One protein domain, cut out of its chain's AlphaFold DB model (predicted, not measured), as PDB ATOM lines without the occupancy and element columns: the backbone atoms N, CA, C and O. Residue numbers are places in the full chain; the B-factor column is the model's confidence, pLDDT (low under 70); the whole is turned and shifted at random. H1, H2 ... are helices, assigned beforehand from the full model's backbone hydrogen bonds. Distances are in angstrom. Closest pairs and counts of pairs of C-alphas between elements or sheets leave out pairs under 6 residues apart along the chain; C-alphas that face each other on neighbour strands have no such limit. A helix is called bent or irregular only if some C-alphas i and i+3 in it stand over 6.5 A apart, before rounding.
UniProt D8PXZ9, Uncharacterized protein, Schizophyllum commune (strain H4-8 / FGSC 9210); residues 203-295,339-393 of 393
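Overview. This is residues 203 to 295 and 339 to 393 of the 393 residues of an uncharacterized protein of Schizophyllum commune (strain H4-8 / FGSC 9210) (UniProt D8PXZ9). This is an elongated body of helices in which H3, H5 and H7 run roughly lengthwise: near one end H1 and H2 cross the long helix H3, with short H8 packed on H1 and H3, and toward the other end H5 and H7 lie side by side while H4 slants across them and H6 packs on H4. A stretch with no named element, residues 262 to 273, leads from H3 to H4. The printed part has 148 residues with eight named helices, H1 to H8 along the chain, and no named strand; the class is all helix. It is only just loose, close to compact, with a radius of gyration of the C-alphas of 18.0 A and spans of 57 by 32 by 22 A.

Along the chain. H1, residues 204 to 217, begins with C-alpha 204 at (-0.241, -13.019, -4.782) and is 19.9 A long. H2 is residues 219 to 228. H3, residues 239 to 261, measures 33.3 A and ends with C-alpha 261 at (10.402, -23.507, 21.036). H4, residues 274 to 293, measures 29.6 A and is only just irregular: C-alphas 275 and 278 are 7.0 A apart. H5 is residues 343 to 356, 20.1 A, and H6 is residues 358 to 363. H7, residues 366 to 385, measures 28.3 A. H8, residues 387 to 390, ends with C-alpha 390 at (6.878, -17.787, 3.020).

Arrangement. H3 is the hub, touching five other helices. Its residues 244 to 249 alone touch H1, residues 211 to 215 alone, about perpendicular at 73 degrees; the closest C-alphas, of Ser 211 and Ile 245, are 5.8 A apart. H2 touches residues 246 to 250 of H3 alone, about perpendicular at 80 degrees, closest at the C-alphas of Ala 226 and Val 246, 6.4 A. H8 touches H1, closest at the C-alphas of Ala 208 and Glu 388, 4.9 A. H8 also touches residues 247 to 252 of H3 alone, closest at the C-alphas of Gly 248 and His 390, 4.8 A. H3 and H5 only just touch, with 3 pairs of C-alphas within 8 A, through residues 252 to 256 of H3 and residue 343 of H5 alone; the closest C-alphas are those of Ala 256 and Val 343, 5.9 A. H5 and H7 touch at a shallow tilt of 16 degrees, opposite ways, closest at the C-alphas of Leu 347 and Lys 380, 6.0 A. H4, with residues 277 to 284 alone, touches residues 368 to 372 of H7 alone at a steep tilt of 52 degrees, the same way, closest at the C-alphas of Cys 280 and Cys 368, 7.0 A. H6 touches residues 279 to 287 of H4 alone, closest at the C-alphas of Ala 283 and Gln 363, 6.2 A. H3 and H7 are apart. Every O i to N i+4 pair is within hydrogen-bond range in H1, H2, H3, H6 and H7; the count is 14 of 16 in H4 and 9 of 10 in H5, and H8 is too short for such a pair.

Size, cuts and confidence. The two C-alphas farthest apart, of Tyr 235 and Cys 275, are 58.7 A apart. Residues 296 to 338 are cut out, and C-alphas 295 and 339 are 10.2 A apart across the cut. The link H3 to H4 is long. The mean pLDDT of the printed part is 95.5; residues 295 and 339 are under 70.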
ATOM      1  N   ASN A 203      -2.579 -12.165  -8.497       97.50
ATOM      2  CA  ASN A 203      -3.130 -12.201  -7.148       97.50
ATOM      3  C   ASN A 203      -2.252 -13.053  -6.226       97.50
ATOM      4  O   ASN A 203      -2.474 -14.258  -6.058       97.50
ATOM      5  N   ILE A 204      -1.251 -12.397  -5.642       97.69
ATOM      6  CA  ILE A 204      -0.241 -13.019  -4.782       97.69
ATOM      7  C   ILE A 204      -0.886 -13.677  -3.553       97.69
ATOM      8  O   ILE A 204      -0.595 -14.835  -3.262       97.69
ATOM      9  N   THR A 205      -1.831 -13.007  -2.887       97.31
ATOM     10  CA  THR A 205      -2.514 -13.537  -1.694       97.31
ATOM     11  C   THR A 205      -3.273 -14.835  -1.985       97.31
ATOM     12  O   THR A 205      -3.157 -15.808  -1.240       97.31
ATOM     13  N   LEU A 206      -4.037 -14.901  -3.084       97.81
ATOM     14  CA  LEU A 206      -4.722 -16.134  -3.487       97.81
ATOM     15  C   LEU A 206      -3.715 -17.240  -3.819       97.81
ATOM     16  O   LEU A 206      -3.909 -18.386  -3.413       97.81
ATOM     17  N   GLN A 207      -2.642 -16.904  -4.541       98.06
ATOM     18  CA  GLN A 207      -1.600 -17.865  -4.889       98.06
ATOM     19  C   GLN A 207      -0.909 -18.425  -3.638       98.06
ATOM     20  O   GLN A 207      -0.702 -19.637  -3.565       98.06
ATOM     21  N   ALA A 208      -0.603 -17.587  -2.646       98.31
ATOM     22  CA  ALA A 208      -0.006 -17.991  -1.377       98.31
ATOM     23  C   ALA A 208      -0.942 -18.909  -0.579       98.31
ATOM     24  O   ALA A 208      -0.549 -20.008  -0.189       98.31
ATOM     25  N   ASN A 209      -2.210 -18.519  -0.422       97.75
ATOM     26  CA  ASN A 209      -3.217 -19.316   0.286       97.75
ATOM     27  C   ASN A 209      -3.452 -20.678  -0.374       97.75
ATOM     28  O   ASN A 209      -3.541 -21.705   0.301       97.75
ATOM     29  N   ALA A 210      -3.526 -20.705  -1.705       97.88
ATOM     30  CA  ALA A 210      -3.667 -21.942  -2.457       97.88
ATOM     31  C   ALA A 210      -2.396 -22.806  -2.383       97.88
ATOM     32  O   ALA A 210      -2.494 -24.023  -2.254       97.88
ATOM     33  N   SER A 211      -1.207 -22.193  -2.389       98.19
ATOM     34  CA  SER A 211       0.070 -22.896  -2.203       98.19
ATOM     35  C   SER A 211       0.183 -23.510  -0.808       98.19
ATOM     36  O   SER A 211       0.636 -24.646  -0.687       98.19
ATOM     37  N   TYR A 212      -0.301 -22.818   0.230       98.00
ATOM     38  CA  TYR A 212      -0.420 -23.366   1.582       98.00
ATOM     39  C   TYR A 212      -1.362 -24.569   1.617       98.00
ATOM     40  O   TYR A 212      -0.968 -25.640   2.068       98.00
ATOM     41  N   ALA A 213      -2.577 -24.441   1.078       97.00
ATOM     42  CA  ALA A 213      -3.530 -25.551   1.029       97.00
ATOM     43  C   ALA A 213      -2.962 -26.768   0.268       97.00
ATOM     44  O   ALA A 213      -3.055 -27.900   0.745       97.00
ATOM     45  N   TYR A 214      -2.299 -26.535  -0.871       97.19
ATOM     46  CA  TYR A 214      -1.595 -27.575  -1.626       97.19
ATOM     47  C   TYR A 214      -0.508 -28.251  -0.783       97.19
ATOM     48  O   TYR A 214      -0.410 -29.479  -0.752       97.19
ATOM     49  N   LEU A 215       0.294 -27.450  -0.077       96.81
ATOM     50  CA  LEU A 215       1.360 -27.935   0.789       96.81
ATOM     51  C   LEU A 215       0.827 -28.883   1.856       96.81
ATOM     52  O   LEU A 215       1.381 -29.968   2.025       96.81
ATOM     53  N   ILE A 216      -0.255 -28.510   2.540       95.69
ATOM     54  CA  ILE A 216      -0.858 -29.340   3.588       95.69
ATOM     55  C   ILE A 216      -1.413 -30.648   3.011       95.69
ATOM     56  O   ILE A 216      -1.160 -31.715   3.571       95.69
ATOM     57  N   HIS A 217      -2.102 -30.601   1.866       94.38
ATOM     58  CA  HIS A 217      -2.657 -31.799   1.224       94.38
ATOM     59  C   HIS A 217      -1.585 -32.777   0.718       94.38
ATOM     60  O   HIS A 217      -1.796 -33.989   0.731       94.38
ATOM     61  N   HIS A 218      -0.425 -32.274   0.285       94.88
ATOM     62  CA  HIS A 218       0.642 -33.078  -0.326       94.88
ATOM     63  C   HIS A 218       1.920 -33.152   0.519       94.88
ATOM     64  O   HIS A 218       2.999 -33.475   0.008       94.88
ATOM     65  N   LEU A 219       1.799 -32.896   1.821       94.31
ATOM     66  CA  LEU A 219       2.916 -32.733   2.748       94.31
ATOM     67  C   LEU A 219       3.936 -33.886   2.729       94.31
ATOM     68  O   LEU A 219       5.128 -33.592   2.624       94.31
ATOM     69  N   PRO A 220       3.544 -35.181   2.735       93.44
ATOM     70  CA  PRO A 220       4.520 -36.274   2.692       93.44
ATOM     71  C   PRO A 220       5.400 -36.246   1.437       93.44
ATOM     72  O   PRO A 220       6.608 -36.480   1.516       93.44
ATOM     73  N   ARG A 221       4.806 -35.921   0.281       94.00
ATOM     74  CA  ARG A 221       5.517 -35.829  -0.999       94.00
ATOM     75  C   ARG A 221       6.450 -34.624  -1.024       94.00
ATOM     76  O   ARG A 221       7.610 -34.773  -1.386       94.00
ATOM     77  N   ILE A 222       5.966 -33.456  -0.609       94.75
ATOM     78  CA  ILE A 222       6.764 -32.221  -0.597       94.75
ATOM     79  C   ILE A 222       7.949 -32.358   0.365       94.75
ATOM     80  O   ILE A 222       9.069 -31.998   0.013       94.75
ATOM     81  N   ALA A 223       7.738 -32.958   1.539       93.19
ATOM     82  CA  ALA A 223       8.807 -33.242   2.491       93.19
ATOM     83  C   ALA A 223       9.852 -34.227   1.934       93.19
ATOM     84  O   ALA A 223      11.041 -34.113   2.235       93.19
ATOM     85  N   ALA A 224       9.436 -35.217   1.136       91.81
ATOM     86  CA  ALA A 224      10.361 -36.119   0.452       91.81
ATOM     87  C   ALA A 224      11.173 -35.386  -0.629       91.81
ATOM     88  O   ALA A 224      12.398 -35.493  -0.636       91.81
ATOM     89  N   ASP A 225      10.514 -34.589  -1.470       92.69
ATOM     90  CA  ASP A 225      11.154 -33.804  -2.531       92.69
ATOM     91  C   ASP A 225      12.150 -32.775  -1.965       92.69
ATOM     92  O   ASP A 225      13.272 -32.658  -2.464       92.69
ATOM     93  N   ALA A 226      11.781 -32.081  -0.881       93.25
ATOM     94  CA  ALA A 226      12.646 -31.127  -0.187       93.25
ATOM     95  C   ALA A 226      13.908 -31.799   0.381       93.25
ATOM     96  O   ALA A 226      15.009 -31.271   0.226       93.25
ATOM     97  N   ARG A 227      13.772 -32.991   0.985       92.12
ATOM     98  CA  ARG A 227      14.914 -33.772   1.500       92.12
ATOM     99  C   ARG A 227      15.810 -34.293   0.383       92.12
ATOM    100  O   ARG A 227      17.028 -34.200   0.489       92.12
ATOM    101  N   ALA A 228      15.215 -34.806  -0.691       92.94
ATOM    102  CA  ALA A 228      15.946 -35.319  -1.845       92.94
ATOM    103  C   ALA A 228      16.585 -34.208  -2.698       92.94
ATOM    104  O   ALA A 228      17.400 -34.503  -3.568       92.94
ATOM    105  N   ARG A 229      16.208 -32.938  -2.481       91.62
ATOM    106  CA  ARG A 229      16.555 -31.798  -3.345       91.62
ATOM    107  C   ARG A 229      16.165 -32.035  -4.812       91.62
ATOM    108  O   ARG A 229      16.809 -31.526  -5.726       91.62
ATOM    109  N   THR A 230      15.094 -32.796  -5.047       92.38
ATOM    110  CA  THR A 230      14.570 -33.093  -6.387       92.38
ATOM    111  C   THR A 230      13.192 -32.471  -6.572       92.38
ATOM    112  O   THR A 230      12.273 -32.774  -5.818       92.38
ATOM    113  N   LEU A 231      13.011 -31.647  -7.607       90.44
ATOM    114  CA  LEU A 231      11.730 -30.998  -7.904       90.44
ATOM    115  C   LEU A 231      10.903 -31.833  -8.889       90.44
ATOM    116  O   LEU A 231      10.869 -31.558 -10.092       90.44
ATOM    117  N   ARG A 232      10.203 -32.857  -8.387       90.75
ATOM    118  CA  ARG A 232       9.249 -33.633  -9.194       90.75
ATOM    119  C   ARG A 232       7.929 -32.883  -9.300       90.75
ATOM    120  O   ARG A 232       6.973 -33.169  -8.581       90.75
ATOM    121  N   THR A 233       7.893 -31.925 -10.223       90.25
ATOM    122  CA  THR A 233       6.741 -31.037 -10.426       90.25
ATOM    123  C   THR A 233       5.487 -31.849 -10.791       90.25
ATOM    124  O   THR A 233       5.478 -32.523 -11.823       90.25
ATOM    125  N   PRO A 234       4.424 -31.814  -9.971       90.25
ATOM    126  CA  PRO A 234       3.157 -32.448 -10.296       90.25
ATOM    127  C   PRO A 234       2.410 -31.644 -11.360       90.25
ATOM    128  O   PRO A 234       2.321 -30.420 -11.281       90.25
ATOM    129  N   TYR A 235       1.817 -32.334 -12.332       89.12
ATOM    130  CA  TYR A 235       0.820 -31.722 -13.207       89.12
ATOM    131  C   TYR A 235      -0.421 -31.348 -12.374       89.12
ATOM    132  O   TYR A 235      -0.813 -32.154 -11.528       89.12
ATOM    133  N   PRO A 236      -1.055 -30.179 -12.584       95.25
ATOM    134  CA  PRO A 236      -0.848 -29.197 -13.659       95.25
ATOM    135  C   PRO A 236       0.118 -28.044 -13.331       95.25
ATOM    136  O   PRO A 236       0.194 -27.079 -14.096       95.25
ATOM    137  N   LEU A 237       0.839 -28.095 -12.210       96.31
ATOM    138  CA  LEU A 237       1.694 -26.992 -11.781       96.31
ATOM    139  C   LEU A 237       2.918 -26.840 -12.691       96.31
ATOM    140  O   LEU A 237       3.506 -27.810 -13.171       96.31
ATOM    141  N   LYS A 238       3.326 -25.590 -12.923       96.25
ATOM    142  CA  LYS A 238       4.605 -25.293 -13.579       96.25
ATOM    143  C   LYS A 238       5.755 -25.461 -12.575       96.25
ATOM    144  O   LYS A 238       5.545 -25.208 -11.389       96.25
ATOM    145  N   PRO A 239       6.987 -25.769 -13.022       96.44
ATOM    146  CA  PRO A 239       8.129 -25.926 -12.116       96.44
ATOM    147  C   PRO A 239       8.394 -24.715 -11.214       96.44
ATOM    148  O   PRO A 239       8.756 -24.882 -10.053       96.44
ATOM    149  N   VAL A 240       8.162 -23.498 -11.722       96.50
ATOM    150  CA  VAL A 240       8.275 -22.257 -10.936       96.50
ATOM    151  C   VAL A 240       7.271 -22.243  -9.777       96.50
ATOM    152  O   VAL A 240       7.667 -22.030  -8.640       96.50
ATOM    153  N   MET A 241       6.002 -22.576 -10.032       97.50
ATOM    154  CA  MET A 241       4.961 -22.663  -8.995       97.50
ATOM    155  C   MET A 241       5.307 -23.707  -7.927       97.50
ATOM    156  O   MET A 241       5.141 -23.458  -6.739       97.50
ATOM    157  N   TYR A 242       5.831 -24.864  -8.340       97.31
ATOM    158  CA  TYR A 242       6.227 -25.907  -7.394       97.31
ATOM    159  C   TYR A 242       7.445 -25.517  -6.550       97.31
ATOM    160  O   TYR A 242       7.518 -25.872  -5.377       97.31
ATOM    161  N   ARG A 243       8.378 -24.735  -7.107       96.69
ATOM    162  CA  ARG A 243       9.506 -24.183  -6.348       96.69
ATOM    163  C   ARG A 243       9.028 -23.283  -5.206       96.69
ATOM    164  O   ARG A 243       9.516 -23.459  -4.096       96.69
ATOM    165  N   HIS A 244       8.051 -22.407  -5.458       97.56
ATOM    166  CA  HIS A 244       7.433 -21.574  -4.418       97.56
ATOM    167  C   HIS A 244       6.840 -22.424  -3.287       97.56
ATOM    168  O   HIS A 244       7.074 -22.147  -2.117       97.56
ATOM    169  N   ILE A 245       6.152 -23.524  -3.614       97.69
ATOM    170  CA  ILE A 245       5.603 -24.459  -2.614       97.69
ATOM    171  C   ILE A 245       6.707 -25.091  -1.753       97.69
ATOM    172  O   ILE A 245       6.562 -25.176  -0.534       97.69
ATOM    173  N   VAL A 246       7.812 -25.529  -2.363       96.44
ATOM    174  CA  VAL A 246       8.947 -26.112  -1.624       96.44
ATOM    175  C   VAL A 246       9.642 -25.060  -0.747       96.44
ATOM    176  O   VAL A 246       9.998 -25.371   0.390       96.44
ATOM    177  N   ALA A 247       9.783 -23.819  -1.223       96.44
ATOM    178  CA  ALA A 247      10.274 -22.700  -0.413       96.44
ATOM    179  C   ALA A 247       9.352 -22.437   0.793       96.44
ATOM    180  O   ALA A 247       9.819 -22.429   1.934       96.44
ATOM    181  N   GLY A 248       8.036 -22.396   0.548       97.44
ATOM    182  CA  GLY A 248       6.980 -22.357   1.561       97.44
ATOM    183  C   GLY A 248       7.149 -23.415   2.638       97.44
ATOM    184  O   GLY A 248       7.144 -23.103   3.825       97.44
ATOM    185  N   TYR A 249       7.378 -24.665   2.236       96.88
ATOM    186  CA  TYR A 249       7.619 -25.768   3.163       96.88
ATOM    187  C   TYR A 249       8.825 -25.527   4.071       96.88
ATOM    188  O   TYR A 249       8.706 -25.697   5.286       96.88
ATOM    189  N   LEU A 250       9.965 -25.102   3.528       95.44
ATOM    190  CA  LEU A 250      11.172 -24.851   4.323       95.44
ATOM    191  C   LEU A 250      10.988 -23.661   5.280       95.44
ATOM    192  O   LEU A 250      11.343 -23.741   6.462       95.44
ATOM    193  N   SER A 251      10.381 -22.582   4.785       97.00
ATOM    194  CA  SER A 251      10.112 -21.366   5.553       97.00
ATOM    195  C   SER A 251       9.132 -21.630   6.705       97.00
ATOM    196  O   SER A 251       9.436 -21.352   7.870       97.00
ATOM    197  N   LEU A 252       8.000 -22.280   6.420       97.00
ATOM    198  CA  LEU A 252       6.992 -22.637   7.424       97.00
ATOM    199  C   LEU A 252       7.487 -23.704   8.404       97.00
ATOM    200  O   LEU A 252       7.136 -23.648   9.579       97.00
ATOM    201  N   SER A 253       8.348 -24.635   7.976       95.44
ATOM    202  CA  SER A 253       8.997 -25.591   8.891       95.44
ATOM    203  C   SER A 253       9.860 -24.868   9.925       95.44
ATOM    204  O   SER A 253       9.828 -25.192  11.113       95.44
ATOM    205  N   THR A 254      10.596 -23.842   9.488       95.06
ATOM    206  CA  THR A 254      11.412 -23.002  10.374       95.06
ATOM    207  C   THR A 254      10.534 -22.210  11.341       95.06
ATOM    208  O   THR A 254      10.812 -22.167  12.541       95.06
ATOM    209  N   LEU A 255       9.440 -21.619  10.850       96.00
ATOM    210  CA  LEU A 255       8.466 -20.924  11.692       96.00
ATOM    211  C   LEU A 255       7.826 -21.868  12.721       96.00
ATOM    212  O   LEU A 255       7.745 -21.532  13.899       96.00
ATOM    213  N   ALA A 256       7.426 -23.068  12.306       94.88
ATOM    214  CA  ALA A 256       6.856 -24.072  13.192       94.88
ATOM    215  C   ALA A 256       7.840 -24.510  14.286       94.88
ATOM    216  O   ALA A 256       7.440 -24.698  15.435       94.88
ATOM    217  N   ALA A 257       9.129 -24.647  13.957       93.31
ATOM    218  CA  ALA A 257      10.170 -24.934  14.938       93.31
ATOM    219  C   ALA A 257      10.326 -23.790  15.955       93.31
ATOM    220  O   ALA A 257      10.392 -24.052  17.156       93.31
ATOM    221  N   LYS A 258      10.303 -22.529  15.497       95.25
ATOM    222  CA  LYS A 258      10.330 -21.345  16.376       95.25
ATOM    223  C   LYS A 258       9.119 -21.300  17.305       95.25
ATOM    224  O   LYS A 258       9.291 -21.148  18.511       95.25
ATOM    225  N   LEU A 259       7.917 -21.499  16.762       95.00
ATOM    226  CA  LEU A 259       6.682 -21.544  17.546       95.00
ATOM    227  C   LEU A 259       6.690 -22.700  18.544       95.00
ATOM    228  O   LEU A 259       6.250 -22.523  19.668       95.00
ATOM    229  N   ARG A 260       7.239 -23.869  18.197       93.31
ATOM    230  CA  ARG A 260       7.404 -24.976  19.151       93.31
ATOM    231  C   ARG A 260       8.322 -24.588  20.316       93.31
ATOM    232  O   ARG A 260       8.032 -24.931  21.458       93.31
ATOM    233  N   ALA A 261       9.423 -23.898  20.027       94.25
ATOM    234  CA  ALA A 261      10.402 -23.507  21.036       94.25
ATOM    235  C   ALA A 261       9.892 -22.384  21.954       94.25
ATOM    236  O   ALA A 261      10.214 -22.374  23.144       94.25
ATOM    237  N   ARG A 262       9.101 -21.447  21.418       96.50
ATOM    238  CA  ARG A 262       8.673 -20.246  22.137       96.50
ATOM    239  C   ARG A 262       7.203 -19.903  21.858       96.50
ATOM    240  O   ARG A 262       6.846 -19.745  20.690       96.50
ATOM    241  N   PRO A 263       6.359 -19.736  22.896       97.12
ATOM    242  CA  PRO A 263       5.001 -19.239  22.700       97.12
ATOM    243  C   PRO A 263       4.999 -17.794  22.186       97.12
ATOM    244  O   PRO A 263       5.956 -17.059  22.447       97.12
ATOM    245  N   PRO A 264       3.902 -17.339  21.555       97.88
ATOM    246  CA  PRO A 264       3.672 -15.916  21.345       97.88
ATOM    247  C   PRO A 264       3.727 -15.150  22.669       97.88
ATOM    248  O   PRO A 264       3.139 -15.570  23.673       97.88
ATOM    249  N   GLU A 265       4.452 -14.038  22.654       97.81
ATOM    250  CA  GLU A 265       4.557 -13.121  23.784       97.81
ATOM    251  C   GLU A 265       3.252 -12.342  23.965       97.81
ATOM    252  O   GLU A 265       2.577 -12.005  22.992       97.81
ATOM    253  N   PHE A 266       2.912 -12.026  25.213       98.19
ATOM    254  CA  PHE A 266       1.745 -11.217  25.547       98.19
ATOM    255  C   PHE A 266       2.110 -10.155  26.581       98.19
ATOM    256  O   PHE A 266       2.977 -10.365  27.430       98.19
ATOM    257  N   ALA A 267       1.447  -9.004  26.489       97.94
ATOM    258  CA  ALA A 267       1.657  -7.898  27.413       97.94
ATOM    259  C   ALA A 267       1.031  -8.187  28.785       97.94
ATOM    260  O   ALA A 267       0.020  -8.888  28.893       97.94
ATOM    261  N   ARG A 268       1.609  -7.601  29.839       98.12
ATOM    262  CA  ARG A 268       1.023  -7.604  31.183       98.12
ATOM    263  C   ARG A 268      -0.325  -6.886  31.165       98.12
ATOM    264  O   ARG A 268      -0.415  -5.753  30.700       98.12
ATOM    265  N   ALA A 269      -1.355  -7.530  31.706       97.81
ATOM    266  CA  ALA A 269      -2.632  -6.871  31.942       97.81
ATOM    267  C   ALA A 269      -2.520  -5.874  33.113       97.81
ATOM    268  O   ALA A 269      -1.805  -6.173  34.074       97.81
ATOM    269  N   PRO A 270      -3.242  -4.738  33.095       97.69
ATOM    270  CA  PRO A 270      -3.193  -3.737  34.170       97.69
ATOM    271  C   PRO A 270      -3.497  -4.304  35.566       97.69
ATOM    272  O   PRO A 270      -2.924  -3.860  36.555       97.69
ATOM    273  N   GLU A 271      -4.358  -5.320  35.628       96.88
ATOM    274  CA  GLU A 271      -4.802  -5.999  36.853       96.88
ATOM    275  C   GLU A 271      -3.759  -6.964  37.438       96.88
ATOM    276  O   GLU A 271      -3.873  -7.400  38.580       96.88
ATOM    277  N   CYS A 272      -2.741  -7.332  36.659       97.94
ATOM    278  CA  CYS A 272      -1.690  -8.233  37.103       97.94
ATOM    279  C   CYS A 272      -0.536  -7.417  37.680       97.94
ATOM    280  O   CYS A 272       0.096  -6.640  36.959       97.94
ATOM    281  N   ALA A 273      -0.233  -7.609  38.965       97.19
ATOM    282  CA  ALA A 273       0.901  -6.958  39.609       97.19
ATOM    283  C   ALA A 273       2.211  -7.260  38.859       97.19
ATOM    284  O   ALA A 273       2.450  -8.379  38.399       97.19
ATOM    285  N   GLU A 274       3.075  -6.255  38.728       96.00
ATOM    286  CA  GLU A 274       4.326  -6.367  37.970       96.00
ATOM    287  C   GLU A 274       5.229  -7.487  38.505       96.00
ATOM    288  O   GLU A 274       5.736  -8.304  37.736       96.00
ATOM    289  N   CYS A 275       5.315  -7.610  39.831       94.62
ATOM    290  CA  CYS A 275       6.061  -8.667  40.512       94.62
ATOM    291  C   CYS A 275       5.460 -10.075  40.345       94.62
ATOM    292  O   CYS A 275       6.110 -11.057  40.703       94.62
ATOM    293  N   GLU A 276       4.249 -10.207  39.797       96.19
ATOM    294  CA  GLU A 276       3.572 -11.492  39.584       96.19
ATOM    295  C   GLU A 276       3.457 -11.885  38.112       96.19
ATOM    296  O   GLU A 276       3.231 -13.057  37.798       96.19
ATOM    297  N   HIS A 277       3.657 -10.947  37.186       97.69
ATOM    298  CA  HIS A 277       3.508 -11.215  35.758       97.69
ATOM    299  C   HIS A 277       4.473 -12.296  35.250       97.69
ATOM    300  O   HIS A 277       4.090 -13.116  34.413       97.69
ATOM    301  N   TRP A 278       5.682 -12.386  35.810       97.88
ATOM    302  CA  TRP A 278       6.626 -13.457  35.472       97.88
ATOM    303  C   TRP A 278       6.055 -14.857  35.773       97.88
ATOM    304  O   TRP A 278       6.315 -15.794  35.018       97.88
ATOM    305  N   LYS A 279       5.215 -15.010  36.814       98.06
ATOM    306  CA  LYS A 279       4.519 -16.276  37.115       98.06
ATOM    307  C   LYS A 279       3.523 -16.613  36.005       98.06
ATOM    308  O   LYS A 279       3.452 -17.764  35.576       98.06
ATOM    309  N   CYS A 280       2.806 -15.607  35.494       98.31
ATOM    310  CA  CYS A 280       1.884 -15.771  34.369       98.31
ATOM    311  C   CYS A 280       2.626 -16.176  33.085       98.31
ATOM    312  O   CYS A 280       2.203 -17.104  32.399       98.31
ATOM    313  N   GLN A 281       3.752 -15.523  32.781       98.31
ATOM    314  CA  GLN A 281       4.600 -15.876  31.635       98.31
ATOM    315  C   GLN A 281       5.153 -17.301  31.755       98.31
ATOM    316  O   GLN A 281       5.142 -18.056  30.780       98.31
ATOM    317  N   LEU A 282       5.589 -17.699  32.955       97.94
ATOM    318  CA  LEU A 282       6.084 -19.045  33.221       97.94
ATOM    319  C   LEU A 282       4.978 -20.099  33.065       97.94
ATOM    320  O   LEU A 282       5.202 -21.122  32.418       97.94
ATOM    321  N   ALA A 283       3.782 -19.848  33.607       98.31
ATOM    322  CA  ALA A 283       2.625 -20.729  33.457       98.31
ATOM    323  C   ALA A 283       2.234 -20.905  31.980       98.31
ATOM    324  O   ALA A 283       2.061 -22.037  31.518       98.31
ATOM    325  N   TRP A 284       2.187 -19.805  31.224       98.31
ATOM    326  CA  TRP A 284       1.934 -19.802  29.784       98.31
ATOM    327  C   TRP A 284       2.971 -20.622  29.012       98.31
ATOM    328  O   TRP A 284       2.616 -21.529  28.260       98.31
ATOM    329  N   ALA A 285       4.263 -20.369  29.246       98.06
ATOM    330  CA  ALA A 285       5.350 -21.084  28.583       98.06
ATOM    331  C   ALA A 285       5.378 -22.578  28.932       98.06
ATOM    332  O   ALA A 285       5.665 -23.408  28.068       98.06
ATOM    333  N   ASN A 286       5.060 -22.937  30.179       97.44
ATOM    334  CA  ASN A 286       4.970 -24.330  30.602       97.44
ATOM    335  C   ASN A 286       3.819 -25.053  29.894       97.44
ATOM    336  O   ASN A 286       4.050 -26.119  29.328       97.44
ATOM    337  N   ARG A 287       2.612 -24.465  29.854       97.12
ATOM    338  CA  ARG A 287       1.480 -25.063  29.123       97.12
ATOM    339  C   ARG A 287       1.740 -25.166  27.637       97.12
ATOM    340  O   ARG A 287       1.459 -26.205  27.053       97.12
ATOM    341  N   TRP A 288       2.326 -24.132  27.046       96.62
ATOM    342  CA  TRP A 288       2.733 -24.161  25.653       96.62
ATOM    343  C   TRP A 288       3.661 -25.340  25.362       96.62
ATOM    344  O   TRP A 288       3.373 -26.134  24.475       96.62
ATOM    345  N   ARG A 289       4.729 -25.519  26.153       95.50
ATOM    346  CA  ARG A 289       5.647 -26.656  25.991       95.50
ATOM    347  C   ARG A 289       4.912 -27.991  26.074       95.50
ATOM    348  O   ARG A 289       5.101 -28.803  25.176       95.50
ATOM    349  N   THR A 290       4.027 -28.177  27.058       94.56
ATOM    350  CA  THR A 290       3.224 -29.405  27.188       94.56
ATOM    351  C   THR A 290       2.425 -29.713  25.916       94.56
ATOM    352  O   THR A 290       2.464 -30.846  25.444       94.56
ATOM    353  N   LEU A 291       1.789 -28.707  25.303       92.56
ATOM    354  CA  LEU A 291       1.003 -28.884  24.072       92.56
ATOM    355  C   LEU A 291       1.816 -29.355  22.864       92.56
ATOM    356  O   LEU A 291       1.255 -29.963  21.957       92.56
ATOM    357  N   PHE A 292       3.114 -29.047  22.821       88.25
ATOM    358  CA  PHE A 292       3.976 -29.410  21.695       88.25
ATOM    359  C   PHE A 292       4.946 -30.559  21.989       88.25
ATOM    360  O   PHE A 292       5.573 -31.055  21.049       88.25
ATOM    361  N   THR A 293       5.095 -30.969  23.252       86.69
ATOM    362  CA  THR A 293       5.832 -32.180  23.641       86.69
ATOM    363  C   THR A 293       4.955 -33.418  23.612       86.69
ATOM    364  O   THR A 293       5.449 -34.499  23.302       86.69
ATOM    365  N   GLU A 294       3.669 -33.278  23.935       78.38
ATOM    366  CA  GLU A 294       2.735 -34.382  23.773       78.38
ATOM    367  C   GLU A 294       2.521 -34.605  22.272       78.38
ATOM    368  O   GLU A 294       2.256 -33.639  21.544       78.38
ATOM    369  N   PRO A 295       2.679 -35.843  21.762       69.94
ATOM    370  CA  PRO A 295       2.307 -36.133  20.392       69.94
ATOM    371  C   PRO A 295       0.836 -35.759  20.277       69.94
ATOM    372  O   PRO A 295      -0.012 -36.392  20.901       69.94
ATOM    373  N   TYR A 339       4.074 -33.883  10.056       61.34
ATOM    374  CA  TYR A 339       2.958 -33.138  10.649       61.34
ATOM    375  C   TYR A 339       3.329 -31.784  11.295       61.34
ATOM    376  O   TYR A 339       2.503 -31.169  11.979       61.34
ATOM    377  N   SER A 340       4.568 -31.310  11.141       75.62
ATOM    378  CA  SER A 340       5.050 -30.090  11.791       75.62
ATOM    379  C   SER A 340       4.757 -28.781  11.079       75.62
ATOM    380  O   SER A 340       4.807 -27.748  11.736       75.62
ATOM    381  N   VAL A 341       4.371 -28.808   9.805       92.69
ATOM    382  CA  VAL A 341       4.366 -27.596   8.965       92.69
ATOM    383  C   VAL A 341       3.005 -26.885   8.902       92.69
ATOM    384  O   VAL A 341       2.937 -25.741   8.467       92.69
ATOM    385  N   ASP A 342       1.926 -27.503   9.399       94.88
ATOM    386  CA  ASP A 342       0.590 -26.879   9.458       94.88
ATOM    387  C   ASP A 342       0.487 -25.846  10.595       94.88
ATOM    388  O   ASP A 342      -0.115 -26.082  11.645       94.88
ATOM    389  N   VAL A 343       1.150 -24.702  10.422       95.69
ATOM    390  CA  VAL A 343       1.235 -23.640  11.435       95.69
ATOM    391  C   VAL A 343      -0.150 -23.075  11.772       95.69
ATOM    392  O   VAL A 343      -0.433 -22.820  12.945       95.69
ATOM    393  N   ILE A 344      -1.036 -22.923  10.784       96.12
ATOM    394  CA  ILE A 344      -2.378 -22.357  10.989       96.12
ATOM    395  C   ILE A 344      -3.249 -23.305  11.821       96.12
ATOM    396  O   ILE A 344      -3.887 -22.856  12.783       96.12
ATOM    397  N   ASP A 345      -3.277 -24.603  11.500       93.94
ATOM    398  CA  ASP A 345      -4.036 -25.585  12.284       93.94
ATOM    399  C   ASP A 345      -3.458 -25.742  13.694       93.94
ATOM    400  O   ASP A 345      -4.202 -25.795  14.673       93.94
ATOM    401  N   ARG A 346      -2.126 -25.703  13.833       93.44
ATOM    402  CA  ARG A 346      -1.444 -25.742  15.136       93.44
ATOM    403  C   ARG A 346      -1.820 -24.568  16.026       93.44
ATOM    404  O   ARG A 346      -2.198 -24.781  17.174       93.44
ATOM    405  N   LEU A 347      -1.760 -23.340  15.511       96.00
ATOM    406  CA  LEU A 347      -2.166 -22.151  16.265       96.00
ATOM    407  C   LEU A 347      -3.660 -22.188  16.606       96.00
ATOM    408  O   LEU A 347      -4.054 -21.800  17.704       96.00
ATOM    409  N   THR A 348      -4.493 -22.710  15.701       95.50
ATOM    410  CA  THR A 348      -5.932 -22.899  15.943       95.50
ATOM    411  C   THR A 348      -6.192 -23.922  17.049       95.50
ATOM    412  O   THR A 348      -7.002 -23.675  17.943       95.50
ATOM    413  N   THR A 349      -5.480 -25.046  17.027       94.31
ATOM    414  CA  THR A 349      -5.565 -26.098  18.044       94.31
ATOM    415  C   THR A 349      -5.079 -25.579  19.392       94.31
ATOM    416  O   THR A 349      -5.806 -25.682  20.376       94.31
ATOM    417  N   ALA A 350      -3.916 -24.923  19.436       95.88
ATOM    418  CA  ALA A 350      -3.380 -24.330  20.658       95.88
ATOM    419  C   ALA A 350      -4.333 -23.286  21.256       95.88
ATOM    420  O   ALA A 350      -4.593 -23.319  22.457       95.88
ATOM    421  N   TYR A 351      -4.921 -22.415  20.426       97.44
ATOM    422  CA  TYR A 351      -5.949 -21.464  20.855       97.44
ATOM    423  C   TYR A 351      -7.140 -22.172  21.519       97.44
ATOM    424  O   TYR A 351      -7.534 -21.811  22.628       97.44
ATOM    425  N   ASN A 352      -7.702 -23.195  20.867       96.62
ATOM    426  CA  ASN A 352      -8.866 -23.917  21.383       96.62
ATOM    427  C   ASN A 352      -8.554 -24.669  22.684       96.62
ATOM    428  O   ASN A 352      -9.389 -24.681  23.590       96.62
ATOM    429  N   THR A 353      -7.367 -25.271  22.785       96.38
ATOM    430  CA  THR A 353      -6.945 -26.021  23.970       96.38
ATOM    431  C   THR A 353      -6.653 -25.093  25.145       96.38
ATOM    432  O   THR A 353      -7.231 -25.277  26.212       96.38
ATOM    433  N   LEU A 354      -5.839 -24.047  24.955       96.62
ATOM    434  CA  LEU A 354      -5.464 -23.117  26.032       96.62
ATOM    435  C   LEU A 354      -6.659 -22.315  26.545       96.62
ATOM    436  O   LEU A 354      -6.759 -22.070  27.744       96.62
ATOM    437  N   ARG A 355      -7.609 -21.960  25.669       97.69
ATOM    438  CA  ARG A 355      -8.846 -21.272  26.072       97.69
ATOM    439  C   ARG A 355      -9.716 -22.120  27.009       97.69
ATOM    440  O   ARG A 355     -10.484 -21.564  27.785       97.69
ATOM    441  N   ARG A 356      -9.625 -23.451  26.927       97.44
ATOM    442  CA  ARG A 356     -10.394 -24.402  27.751       97.44
ATOM    443  C   ARG A 356      -9.577 -24.993  28.906       97.44
ATOM    444  O   ARG A 356     -10.111 -25.789  29.677       97.44
ATOM    445  N   ASP A 357      -8.300 -24.633  29.035       97.81
ATOM    446  CA  ASP A 357      -7.403 -25.202  30.038       97.81
ATOM    447  C   ASP A 357      -7.684 -24.613  31.431       97.81
ATOM    448  O   ASP A 357      -7.273 -23.502  31.780       97.81
ATOM    449  N   THR A 358      -8.369 -25.396  32.265       97.69
ATOM    450  CA  THR A 358      -8.698 -25.024  33.648       97.69
ATOM    451  C   THR A 358      -7.471 -24.907  34.546       97.69
ATOM    452  O   THR A 358      -7.501 -24.175  35.532       97.69
ATOM    453  N   ARG A 359      -6.373 -25.605  34.235       97.50
ATOM    454  CA  ARG A 359      -5.142 -25.497  35.019       97.50
ATOM    455  C   ARG A 359      -4.429 -24.191  34.703       97.50
ATOM    456  O   ARG A 359      -3.954 -23.543  35.628       97.50
ATOM    457  N   LEU A 360      -4.396 -23.791  33.432       97.75
ATOM    458  CA  LEU A 360      -3.905 -22.472  33.033       97.75
ATOM    459  C   LEU A 360      -4.720 -21.357  33.701       97.75
ATOM    460  O   LEU A 360      -4.135 -20.434  34.256       97.75
ATOM    461  N   ALA A 361      -6.052 -21.495  33.728       97.75
ATOM    462  CA  ALA A 361      -6.949 -20.559  34.408       97.75
ATOM    463  C   ALA A 361      -6.666 -20.414  35.914       97.75
ATOM    464  O   ALA A 361      -6.818 -19.332  36.458       97.75
ATOM    465  N   ARG A 362      -6.219 -21.479  36.591       97.81
ATOM    466  CA  ARG A 362      -5.826 -21.418  38.014       97.81
ATOM    467  C   ARG A 362      -4.433 -20.824  38.240       97.81
ATOM    468  O   ARG A 362      -4.133 -20.399  39.347       97.81
ATOM    469  N   GLN A 363      -3.561 -20.878  37.233       97.81
ATOM    470  CA  GLN A 363      -2.146 -20.498  37.342       97.81
ATOM    471  C   GLN A 363      -1.853 -19.085  36.822       97.81
ATOM    472  O   GLN A 363      -0.774 -18.555  37.083       97.81
ATOM    473  N   MET A 364      -2.780 -18.486  36.075       98.19
ATOM    474  CA  MET A 364      -2.657 -17.143  35.512       98.19
ATOM    475  C   MET A 364      -3.799 -16.255  35.984       98.19
ATOM    476  O   MET A 364      -4.933 -16.707  36.100       98.19
ATOM    477  N   ASN A 365      -3.510 -14.966  36.163       97.88
ATOM    478  CA  ASN A 365      -4.551 -13.944  36.232       97.88
ATOM    479  C   ASN A 365      -5.394 -13.971  34.936       97.88
ATOM    480  O   ASN A 365      -4.833 -14.091  33.840       97.88
ATOM    481  N   ASP A 366      -6.721 -13.859  35.055       97.81
ATOM    482  CA  ASP A 366      -7.651 -13.997  33.925       97.81
ATOM    483  C   ASP A 366      -7.374 -12.986  32.800       97.81
ATOM    484  O   ASP A 366      -7.340 -13.371  31.631       97.81
ATOM    485  N   ALA A 367      -7.079 -11.723  33.125       97.88
ATOM    486  CA  ALA A 367      -6.769 -10.708  32.122       97.88
ATOM    487  C   ALA A 367      -5.441 -10.995  31.393       97.88
ATOM    488  O   ALA A 367      -5.347 -10.842  30.174       97.88
ATOM    489  N   CYS A 368      -4.424 -11.499  32.103       98.31
ATOM    490  CA  CYS A 368      -3.190 -11.994  31.480       98.31
ATOM    491  C   CYS A 368      -3.442 -13.216  30.581       98.31
ATOM    492  O   CYS A 368      -2.811 -13.342  29.529       98.31
ATOM    493  N   ARG A 369      -4.359 -14.116  30.961       98.25
ATOM    494  CA  ARG A 369      -4.743 -15.258  30.120       98.25
ATOM    495  C   ARG A 369      -5.402 -14.784  28.829       98.25
ATOM    496  O   ARG A 369      -5.003 -15.232  27.756       98.25
ATOM    497  N   GLU A 370      -6.362 -13.863  28.907       98.31
ATOM    498  CA  GLU A 370      -7.005 -13.297  27.713       98.31
ATOM    499  C   GLU A 370      -5.998 -12.556  26.818       98.31
ATOM    500  O   GLU A 370      -6.056 -12.702  25.598       98.31
ATOM    501  N   ALA A 371      -5.012 -11.859  27.395       98.19
ATOM    502  CA  ALA A 371      -3.910 -11.265  26.636       98.19
ATOM    503  C   ALA A 371      -3.061 -12.324  25.903       98.19
ATOM    504  O   ALA A 371      -2.750 -12.152  24.723       98.19
ATOM    505  N   GLY A 372      -2.741 -13.453  26.550       98.00
ATOM    506  CA  GLY A 372      -2.072 -14.599  25.917       98.00
ATOM    507  C   GLY A 372      -2.875 -15.201  24.759       98.00
ATOM    508  O   GLY A 372      -2.348 -15.457  23.672       98.00
ATOM    509  N   ILE A 373      -4.185 -15.371  24.950       98.31
ATOM    510  CA  ILE A 373      -5.107 -15.863  23.917       98.31
ATOM    511  C   ILE A 373      -5.226 -14.868  22.750       98.31
ATOM    512  O   ILE A 373      -5.252 -15.280  21.585       98.31
ATOM    513  N   ALA A 374      -5.249 -13.565  23.032       98.12
ATOM    514  CA  ALA A 374      -5.232 -12.516  22.019       98.12
ATOM    515  C   ALA A 374      -3.920 -12.521  21.220       98.12
ATOM    516  O   ALA A 374      -3.966 -12.432  19.992       98.12
ATOM    517  N   ALA A 375      -2.772 -12.713  21.878       98.25
ATOM    518  CA  ALA A 375      -1.477 -12.851  21.216       98.25
ATOM    519  C   ALA A 375      -1.424 -14.067  20.277       98.25
ATOM    520  O   ALA A 375      -0.895 -13.963  19.173       98.25
ATOM    521  N   LEU A 376      -2.034 -15.198  20.652       97.69
ATOM    522  CA  LEU A 376      -2.168 -16.356  19.757       97.69
ATOM    523  C   LEU A 376      -3.034 -16.070  18.539       97.69
ATOM    524  O   LEU A 376      -2.677 -16.436  17.419       97.69
ATOM    525  N   LYS A 377      -4.187 -15.430  18.758       97.62
ATOM    526  CA  LYS A 377      -5.080 -15.036  17.670       97.62
ATOM    527  C   LYS A 377      -4.362 -14.085  16.712       97.62
ATOM    528  O   LYS A 377      -4.451 -14.291  15.507       97.62
ATOM    529  N   LYS A 378      -3.617 -13.114  17.251       97.88
ATOM    530  CA  LYS A 378      -2.778 -12.198  16.479       97.88
ATOM    531  C   LYS A 378      -1.719 -12.962  15.687       97.88
ATOM    532  O   LYS A 378      -1.710 -12.844  14.477       97.88
ATOM    533  N   ALA A 379      -0.928 -13.828  16.323       97.94
ATOM    534  CA  ALA A 379       0.089 -14.624  15.634       97.94
ATOM    535  C   ALA A 379      -0.496 -15.468  14.486       97.94
ATOM    536  O   ALA A 379       0.110 -15.580  13.427       97.94
ATOM    537  N   LYS A 380      -1.696 -16.040  14.664       97.44
ATOM    538  CA  LYS A 380      -2.402 -16.750  13.589       97.44
ATOM    539  C   LYS A 380      -2.777 -15.815  12.438       97.44
ATOM    540  O   LYS A 380      -2.562 -16.181  11.286       97.44
ATOM    541  N   THR A 381      -3.366 -14.660  12.744       96.88
ATOM    542  CA  THR A 381      -3.716 -13.648  11.741       96.88
ATOM    543  C   THR A 381      -2.473 -13.160  11.005       96.88
ATOM    544  O   THR A 381      -2.469 -13.198   9.782       96.88
ATOM    545  N   ASP A 382      -1.398 -12.837  11.725       97.44
ATOM    546  CA  ASP A 382      -0.128 -12.384  11.159       97.44
ATOM    547  C   ASP A 382       0.432 -13.426  10.177       97.44
ATOM    548  O   ASP A 382       0.807 -13.078   9.064       97.44
ATOM    549  N   VAL A 383       0.423 -14.719  10.531       97.25
ATOM    550  CA  VAL A 383       0.856 -15.786   9.609       97.25
ATOM    551  C   VAL A 383      -0.030 -15.856   8.370       97.25
ATOM    552  O   VAL A 383       0.493 -15.999   7.273       97.25
ATOM    553  N   MET A 384      -1.353 -15.767   8.529       96.25
ATOM    554  CA  MET A 384      -2.302 -15.822   7.412       96.25
ATOM    555  C   MET A 384      -2.180 -14.626   6.461       96.25
ATOM    556  O   MET A 384      -2.324 -14.800   5.254       96.25
ATOM    557  N   GLU A 385      -1.954 -13.429   7.000       96.12
ATOM    558  CA  GLU A 385      -1.837 -12.182   6.237       96.12
ATOM    559  C   GLU A 385      -0.504 -12.055   5.503       96.12
ATOM    560  O   GLU A 385      -0.439 -11.321   4.528       96.12
ATOM    561  N   HIS A 386       0.529 -12.777   5.945       97.38
ATOM    562  CA  HIS A 386       1.880 -12.718   5.386       97.38
ATOM    563  C   HIS A 386       2.322 -14.059   4.781       97.38
ATOM    564  O   HIS A 386       3.521 -14.352   4.708       97.38
ATOM    565  N   LEU A 387       1.372 -14.910   4.369       97.25
ATOM    566  CA  LEU A 387       1.694 -16.219   3.796       97.25
ATOM    567  C   LEU A 387       2.596 -16.082   2.568       97.25
ATOM    568  O   LEU A 387       3.513 -16.879   2.408       97.25
ATOM    569  N   GLU A 388       2.388 -15.070   1.732       97.75
ATOM    570  CA  GLU A 388       3.166 -14.819   0.518       97.75
ATOM    571  C   GLU A 388       4.675 -14.732   0.758       97.75
ATOM    572  O   GLU A 388       5.446 -15.275  -0.034       97.75
ATOM    573  N   HIS A 389       5.103 -14.167   1.891       97.25
ATOM    574  CA  HIS A 389       6.516 -14.055   2.252       97.25
ATOM    575  C   HIS A 389       7.161 -15.412   2.536       97.25
ATOM    576  O   HIS A 389       8.380 -15.545   2.466       97.25
ATOM    577  N   HIS A 390       6.365 -16.436   2.849       97.75
ATOM    578  CA  HIS A 390       6.878 -17.787   3.020       97.75
ATOM    579  C   HIS A 390       7.093 -18.507   1.685       97.75
ATOM    580  O   HIS A 390       7.933 -19.400   1.631       97.75
ATOM    581  N   PHE A 391       6.368 -18.136   0.625       97.69
ATOM    582  CA  PHE A 391       6.390 -18.823  -0.674       97.69
ATOM    583  C   PHE A 391       7.285 -18.143  -1.727       97.69
ATOM    584  O   PHE A 391       7.296 -18.592  -2.873       97.69
ATOM    585  N   ASP A 392       8.042 -17.100  -1.370       96.12
ATOM    586  CA  ASP A 392       8.858 -16.295  -2.296       96.12
ATOM    587  C   ASP A 392       8.043 -15.757  -3.495       96.12
ATOM    588  O   ASP A 392       8.478 -15.883  -4.645       96.12
ATOM    589  N   LEU A 393       6.825 -15.254  -3.244       94.56
ATOM    590  CA  LEU A 393       5.896 -14.769  -4.279       94.56
ATOM    591  C   LEU A 393       5.961 -13.262  -4.532       94.56
ATOM    592  O   LEU A 393       6.241 -12.507  -3.574       94.56
TER     593      LEU A 393